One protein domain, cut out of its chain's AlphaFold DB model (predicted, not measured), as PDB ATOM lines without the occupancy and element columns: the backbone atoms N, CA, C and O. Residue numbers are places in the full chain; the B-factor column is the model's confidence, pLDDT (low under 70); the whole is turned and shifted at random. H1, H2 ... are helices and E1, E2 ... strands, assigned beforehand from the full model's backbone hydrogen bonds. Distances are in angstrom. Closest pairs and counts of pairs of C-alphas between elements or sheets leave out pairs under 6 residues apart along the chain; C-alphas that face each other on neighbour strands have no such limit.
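What this domain is: This is residues 43 to 101 of the 104 residues of the protein "Hypothetical protein" of Adineta steineri (UniProt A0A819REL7). This domain has little regular structure: a small two-stranded hairpin, E1 and E2, lies between helix H1 and much of the looping residues 43 to 68. The short helix H2 lies at one end. The printed part has 59 residues, 23 of them in the antiparallel strands and then the helices, class mixed. It is compact, radius of gyration of the C-alphas 10.9 A, spanning 30 by 22 by 18 A.

How they stand to each other: E1, residues 69 to 71, and E2, residues 78 to 80, form an antiparallel hairpin; N 70 and O 79 are within hydrogen-bond range, 2.9 A. A tight link joins E2 to H1, residues 81 to 91, with 6 of 7 O i to N i+4 pairs in range. H2, residues 95 to 100, with every such pair in range, is only just apart from H1, at 8.3 A.

Where its parts are: E1 begins at C-alpha 69 (144.535, 306.234, 212.125); H2 ends at C-alpha 100 (139.062, 286.646, 208.954). H1 measures 14.7 A.

The domain as a whole: The printed part has no cut; residues 46 to 51 and 63 to 67 have pLDDT under 70.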
ATOM      1  N   GLU A  43     149.205 303.090 215.998       89.25
ATOM      2  CA  GLU A  43     149.039 304.286 215.178       89.25
ATOM      3  C   GLU A  43     149.799 304.105 213.857       89.25
ATOM      4  O   GLU A  43     150.981 303.752 213.847       89.25
ATOM      5  N   ALA A  44     149.102 304.304 212.741       84.62
ATOM      6  CA  ALA A  44     149.626 304.126 211.398       84.62
ATOM      7  C   ALA A  44     149.458 305.412 210.587       84.62
ATOM      8  O   ALA A  44     148.423 306.080 210.637       84.62
ATOM      9  N   THR A  45     150.473 305.741 209.795       75.50
ATOM     10  CA  THR A  45     150.391 306.788 208.778       75.50
ATOM     11  C   THR A  45     149.855 306.184 207.488       75.50
ATOM     12  O   THR A  45     150.366 305.166 207.027       75.50
ATOM     13  N   MET A  46     148.829 306.800 206.900       65.19
ATOM     14  CA  MET A  46     148.297 306.361 205.608       65.19
ATOM     15  C   MET A  46     149.321 306.633 204.513       65.19
ATOM     16  O   MET A  46     149.387 307.735 203.964       65.19
ATOM     17  N   ASP A  47     150.102 305.621 204.166       58.53
ATOM     18  CA  ASP A  47     150.760 305.599 202.872       58.53
ATOM     19  C   ASP A  47     149.669 305.443 201.804       58.53
ATOM     20  O   ASP A  47     148.744 304.644 201.950       58.53
ATOM     21  N   LYS A  48     149.748 306.244 200.734       55.56
ATOM     22  CA  LYS A  48     148.718 306.451 199.685       55.56
ATOM     23  C   LYS A  48     148.192 305.179 198.978       55.56
ATOM     24  O   LYS A  48     147.398 305.294 198.047       55.56
ATOM     25  N   SER A  49     148.652 303.990 199.355       51.75
ATOM     26  CA  SER A  49     148.427 302.714 198.681       51.75
ATOM     27  C   SER A  49     147.362 301.811 199.308       51.75
ATOM     28  O   SER A  49     146.865 300.939 198.599       51.75
ATOM     29  N   GLU A  50     146.965 301.985 200.574       58.81
ATOM     30  CA  GLU A  50     146.006 301.070 201.215       58.81
ATOM     31  C   GLU A  50     144.760 301.790 201.751       58.81
ATOM     32  O   GLU A  50     144.821 302.579 202.679       58.81
ATOM     33  N   SER A  51     143.612 301.492 201.132       64.12
ATOM     34  CA  SER A  51     142.241 301.717 201.619       64.12
ATOM     35  C   SER A  51     141.991 303.000 202.433       64.12
ATOM     36  O   SER A  51     142.003 302.991 203.659       64.12
ATOM     37  N   ASN A  52     141.597 304.089 201.765       79.75
ATOM     38  CA  ASN A  52     141.259 305.376 202.402       79.75
ATOM     39  C   ASN A  52     139.976 305.359 203.262       79.75
ATOM     40  O   ASN A  52     139.345 306.398 203.414       79.75
ATOM     41  N   LYS A  53     139.523 304.210 203.773       88.12
ATOM     42  CA  LYS A  53     138.268 304.079 204.522       88.12
ATOM     43  C   LYS A  53     138.459 303.261 205.791       88.12
ATOM     44  O   LYS A  53     139.120 302.228 205.775       88.12
ATOM     45  N   CYS A  54     137.793 303.678 206.862       90.25
ATOM     46  CA  CYS A  54     137.707 302.910 208.099       90.25
ATOM     47  C   CYS A  54     136.926 301.605 207.876       90.25
ATOM     48  O   CYS A  54     135.811 301.628 207.359       90.25
ATOM     49  N   PHE A  55     137.461 300.468 208.321       91.56
ATOM     50  CA  PHE A  55     136.795 299.170 208.187       91.56
ATOM     51  C   PHE A  55     135.497 299.075 209.012       91.56
ATOM     52  O   PHE A  55     134.563 298.383 208.615       91.56
ATOM     53  N   GLY A  56     135.423 299.774 210.151       90.50
ATOM     54  CA  GLY A  56     134.260 299.752 211.043       90.50
ATOM     55  C   GLY A  56     133.096 300.611 210.546       90.50
ATOM     56  O   GLY A  56     131.998 300.107 210.329       90.50
ATOM     57  N   CYS A  57     133.333 301.912 210.361       91.19
ATOM     58  CA  CYS A  57     132.289 302.885 210.014       91.19
ATOM     59  C   CYS A  57     132.240 303.267 208.526       91.19
ATOM     60  O   CYS A  57     131.346 303.997 208.118       91.19
ATOM     61  N   GLN A  58     133.190 302.794 207.712       89.62
ATOM     62  CA  GLN A  58     133.295 303.071 206.269       89.62
ATOM     63  C   GLN A  58     133.516 304.545 205.891       89.62
ATOM     64  O   GLN A  58     133.539 304.875 204.702       89.62
ATOM     65  N   HIS A  59     133.746 305.428 206.868       86.81
ATOM     66  CA  HIS A  59     134.121 306.816 206.614       86.81
ATOM     67  C   HIS A  59     135.495 306.917 205.954       86.81
ATOM     68  O   HIS A  59     136.407 306.152 206.271       86.81
ATOM     69  N   ILE A  60     135.620 307.877 205.034       84.50
ATOM     70  CA  ILE A  60     136.862 308.164 204.317       84.50
ATOM     71  C   ILE A  60     137.797 308.952 205.238       84.50
ATOM     72  O   ILE A  60     137.366 309.901 205.892       84.50
ATOM     73  N   PHE A  61     139.070 308.569 205.278       82.19
ATOM     74  CA  PHE A  61     140.103 309.322 205.976       82.19
ATOM     75  C   PHE A  61     140.441 310.582 205.172       82.19
ATOM     76  O   PHE A  61     141.049 310.498 204.108       82.19
ATOM     77  N   ASP A  62     139.997 311.739 205.656       72.50
ATOM     78  CA  ASP A  62     140.286 313.047 205.062       72.50
ATOM     79  C   ASP A  62     141.437 313.741 205.816       72.50
ATOM     80  O   ASP A  62     141.502 313.686 207.053       72.50
ATOM     81  N   GLU A  63     142.327 314.415 205.078       63.81
ATOM     82  CA  GLU A  63     143.608 314.968 205.554       63.81
ATOM     83  C   GLU A  63     143.444 316.001 206.686       63.81
ATOM     84  O   GLU A  63     144.375 316.242 207.455       63.81
ATOM     85  N   GLN A  64     142.257 316.601 206.834       58.50
ATOM     86  CA  GLN A  64     142.014 317.671 207.810       58.50
ATOM     87  C   GLN A  64     141.317 317.228 209.106       58.50
ATOM     88  O   GLN A  64     141.327 317.982 210.079       58.50
ATOM     89  N   LYS A  65     140.729 316.024 209.156       55.12
ATOM     90  CA  LYS A  65     139.928 315.562 210.312       55.12
ATOM     91  C   LYS A  65     140.441 314.285 210.976       55.12
ATOM     92  O   LYS A  65     140.142 314.063 212.146       55.12
ATOM     93  N   HIS A  66     141.230 313.471 210.277       60.22
ATOM     94  CA  HIS A  66     141.657 312.157 210.763       60.22
ATOM     95  C   HIS A  66     143.183 312.051 210.826       60.22
ATOM     96  O   HIS A  66     143.795 311.322 210.054       60.22
ATOM     97  N   LYS A  67     143.802 312.784 211.764       65.12
ATOM     98  CA  LYS A  67     145.249 312.669 212.041       65.12
ATOM     99  C   LYS A  67     145.647 311.321 212.646       65.12
ATOM    100  O   LYS A  67     146.776 310.899 212.446       65.12
ATOM    101  N   ASN A  68     144.719 310.659 213.337       77.75
ATOM    102  CA  ASN A  68     145.013 309.461 214.114       77.75
ATOM    103  C   ASN A  68     144.276 308.277 213.487       77.75
ATOM    104  O   ASN A  68     143.048 308.157 213.607       77.75
ATOM    105  N   ILE A  69     145.029 307.442 212.779       87.69
ATOM    106  CA  ILE A  69     144.535 306.234 212.125       87.69
ATOM    107  C   ILE A  69     145.181 305.051 212.820       87.69
ATOM    108  O   ILE A  69     146.378 305.045 213.084       87.69
ATOM    109  N   PHE A  70     144.359 304.062 213.145       91.06
ATOM    110  CA  PHE A  70     144.752 302.935 213.969       91.06
ATOM    111  C   PHE A  70     144.678 301.659 213.148       91.06
ATOM    112  O   PHE A  70     143.680 301.400 212.477       91.06
ATOM    113  N   GLN A  71     145.725 300.852 213.203       91.44
ATOM    114  CA  GLN A  71     145.807 299.585 212.501       91.44
ATOM    115  C   GLN A  71     145.801 298.428 213.496       91.44
ATOM    116  O   GLN A  71     146.551 298.400 214.473       91.44
ATOM    117  N   CYS A  72     144.966 297.429 213.224       91.50
ATOM    118  CA  CYS A  72     144.973 296.194 213.997       91.50
ATOM    119  C   CYS A  72     146.214 295.351 213.660       91.50
ATOM    120  O   CYS A  72     146.448 295.032 212.496       91.50
ATOM    121  N   THR A  73     146.961 294.908 214.674       89.50
ATOM    122  CA  THR A  73     148.180 294.086 214.522       89.50
ATOM    123  C   THR A  73     147.928 292.715 213.891       89.50
ATOM    124  O   THR A  73     148.824 292.137 213.280       89.50
ATOM    125  N   ASN A  74     146.707 292.192 214.024       89.62
ATOM    126  CA  ASN A  74     146.350 290.847 213.586       89.62
ATOM    127  C   ASN A  74     145.778 290.842 212.159       89.62
ATOM    128  O   ASN A  74     146.392 290.313 211.235       89.62
ATOM    129  N   CYS A  75     144.645 291.524 211.952       90.50
ATOM    130  CA  CYS A  75     143.974 291.554 210.649       90.50
ATOM    131  C   CYS A  75     144.467 292.656 209.698       90.50
ATOM    132  O   CYS A  75     144.001 292.715 208.563       90.50
ATOM    133  N   LYS A  76     145.360 293.548 210.155       89.69
ATOM    134  CA  LYS A  76     145.945 294.666 209.388       89.69
ATOM    135  C   LYS A  76     144.951 295.689 208.821       89.69
ATOM    136  O   LYS A  76     145.358 296.554 208.054       89.69
ATOM    137  N   ASN A  77     143.678 295.639 209.221       90.12
ATOM    138  CA  ASN A  77     142.671 296.624 208.820       90.12
ATOM    139  C   ASN A  77     142.826 297.947 209.583       90.12
ATOM    140  O   ASN A  77     143.269 297.958 210.734       90.12
ATOM    141  N   PHE A  78     142.384 299.033 208.944       90.38
ATOM    142  CA  PHE A  78     142.442 300.395 209.469       90.38
ATOM    143  C   PHE A  78     141.124 300.835 210.112       90.38
ATOM    144  O   PHE A  78     140.031 300.566 209.603       90.38
ATOM    145  N   PHE A  79     141.238 301.573 211.210       91.31
ATOM    146  CA  PHE A  79     140.142 302.101 212.010       91.31
ATOM    147  C   PHE A  79     140.382 303.582 212.325       91.31
ATOM    148  O   PHE A  79     141.515 304.019 212.526       91.31
ATOM    149  N   CYS A  80     139.309 304.373 212.363       90.94
ATOM    150  CA  CYS A  80     139.375 305.733 212.895       90.94
ATOM    151  C   CYS A  80     139.422 305.708 214.430       90.94
ATOM    152  O   CYS A  80     139.038 304.718 215.051       90.94
ATOM    153  N   PHE A  81     139.814 306.830 215.033       89.31
ATOM    154  CA  PHE A  81     139.842 307.011 216.489       89.31
ATOM    155  C   PHE A  81     138.529 306.630 217.197       89.31
ATOM    156  O   PHE A  81     138.545 305.961 218.223       89.31
ATOM    157  N   GLU A  82     137.375 307.005 216.638       91.31
ATOM    158  CA  GLU A  82     136.076 306.672 217.241       91.31
ATOM    159  C   GLU A  82     135.802 305.164 217.223       91.31
ATOM    160  O   GLU A  82     135.304 304.606 218.200       91.31
ATOM    161  N   CYS A  83     136.154 304.487 216.126       92.56
ATOM    162  CA  CYS A  83     136.038 303.036 216.046       92.56
ATOM    163  C   CYS A  83     137.017 302.341 216.992       92.56
ATOM    164  O   CYS A  83     136.635 301.347 217.597       92.56
ATOM    165  N   ASP A  84     138.239 302.856 217.134       92.25
ATOM    166  CA  ASP A  84     139.227 302.329 218.075       92.25
ATOM    167  C   ASP A  84     138.718 302.388 219.524       92.25
ATOM    168  O   ASP A  84     138.665 301.361 220.204       92.25
ATOM    169  N   LEU A  85     138.213 303.551 219.952       91.94
ATOM    170  CA  LEU A  85     137.589 303.724 221.267       91.94
ATOM    171  C   LEU A  85     136.396 302.787 221.472       91.94
ATOM    172  O   LEU A  85     136.250 302.186 222.535       91.94
ATOM    173  N   PHE A  86     135.533 302.648 220.466       92.50
ATOM    174  CA  PHE A  86     134.361 301.781 220.565       92.50
ATOM    175  C   PHE A  86     134.742 300.297 220.666       92.50
ATOM    176  O   PHE A  86     134.153 299.547 221.449       92.50
ATOM    177  N   ILE A  87     135.752 299.877 219.899       92.12
ATOM    178  CA  ILE A  87     136.277 298.512 219.902       92.12
ATOM    179  C   ILE A  87     136.903 298.179 221.257       92.12
ATOM    180  O   ILE A  87     136.568 297.145 221.828       92.12
ATOM    181  N   HIS A  88     137.745 299.058 221.797       90.44
ATOM    182  CA  HIS A  88     138.447 298.817 223.059       90.44
ATOM    183  C   HIS A  88     137.626 299.131 224.315       90.44
ATOM    184  O   HIS A  88     137.978 298.651 225.387       90.44
ATOM    185  N   GLY A  89     136.555 299.923 224.212       87.19
ATOM    186  CA  GLY A  89     135.743 300.339 225.360       87.19
ATOM    187  C   GLY A  89     134.413 299.602 225.519       87.19
ATOM    188  O   GLY A  89     133.927 299.475 226.642       87.19
ATOM    189  N   THR A  90     133.820 299.123 224.420       87.75
ATOM    190  CA  THR A  90     132.445 298.592 224.433       87.75
ATOM    191  C   THR A  90     132.369 297.144 223.976       87.75
ATOM    192  O   THR A  90     131.841 296.301 224.697       87.75
ATOM    193  N   ILE A  91     132.838 296.849 222.759       88.06
ATOM    194  CA  ILE A  91     132.613 295.529 222.141       88.06
ATOM    195  C   ILE A  91     133.763 294.546 222.363       88.06
ATOM    196  O   ILE A  91     133.585 293.349 222.140       88.06
ATOM    197  N   PHE A  92     134.937 295.041 222.769       88.31
ATOM    198  CA  PHE A  92     136.147 294.267 223.073       88.31
ATOM    199  C   PHE A  92     136.496 293.209 222.020       88.31
ATOM    200  O   PHE A  92     137.036 292.156 222.335       88.31
ATOM    201  N   THR A  93     136.148 293.462 220.758       87.88
ATOM    202  CA  THR A  93     136.368 292.531 219.651       87.88
ATOM    203  C   THR A  93     136.615 293.321 218.373       87.88
ATOM    204  O   THR A  93     135.826 294.195 218.018       87.88
ATOM    205  N   CYS A  94     137.696 293.012 217.652       91.25
ATOM    206  CA  CYS A  94     137.984 293.647 216.368       91.25
ATOM    207  C   CYS A  94     137.083 293.060 215.257       91.25
ATOM    208  O   CYS A  94     137.191 291.863 214.968       91.25
ATOM    209  N   PRO A  95     136.255 293.871 214.564       91.25
ATOM    210  CA  PRO A  95     135.384 293.394 213.483       91.25
ATOM    211  C   PRO A  95     136.145 292.740 212.322       91.25
ATOM    212  O   PRO A  95     135.636 291.826 211.673       91.25
ATOM    213  N   GLY A  96     137.377 293.191 212.063       90.50
ATOM    214  CA  GLY A  96     138.249 292.595 211.053       90.50
ATOM    215  C   GLY A  96     138.669 291.177 211.442       90.50
ATOM    216  O   GLY A  96     138.455 290.242 210.677       90.50
ATOM    217  N   CYS A  97     139.184 290.989 212.658       90.38
ATOM    218  CA  CYS A  97     139.601 289.674 213.155       90.38
ATOM    219  C   CYS A  97     138.464 288.646 213.153       90.38
ATOM    220  O   CYS A  97     138.691 287.501 212.764       90.38
ATOM    221  N   ILE A  98     137.240 289.059 213.509       87.62
ATOM    222  CA  ILE A  98     136.053 288.188 213.448       87.62
ATOM    223  C   ILE A  98     135.817 287.704 212.016       87.62
ATOM    224  O   ILE A  98     135.604 286.517 211.789       87.62
ATOM    225  N   ARG A  99     135.884 288.613 211.036       81.81
ATOM    226  CA  ARG A  99     135.648 288.279 209.627       81.81
ATOM    227  C   ARG A  99     136.694 287.311 209.071       81.81
ATOM    228  O   ARG A  99     136.343 286.440 208.283       81.81
ATOM    229  N   TYR A 100     137.958 287.474 209.452       79.25
ATOM    230  CA  TYR A 100     139.062 286.646 208.954       79.25
ATOM    231  C   TYR A 100     139.331 285.396 209.806       79.25
ATOM    232  O   TYR A 100     140.269 284.660 209.515       79.25
ATOM    233  N   GLY A 101     138.527 285.140 210.845       74.50
ATOM    234  CA  GLY A 101     138.720 284.001 211.748       74.50
ATOM    235  C   GLY A 101     140.018 284.068 212.561       74.50
ATOM    236  O   GLY A 101     140.482 283.051 213.062       74.50
TER     237      GLY A 101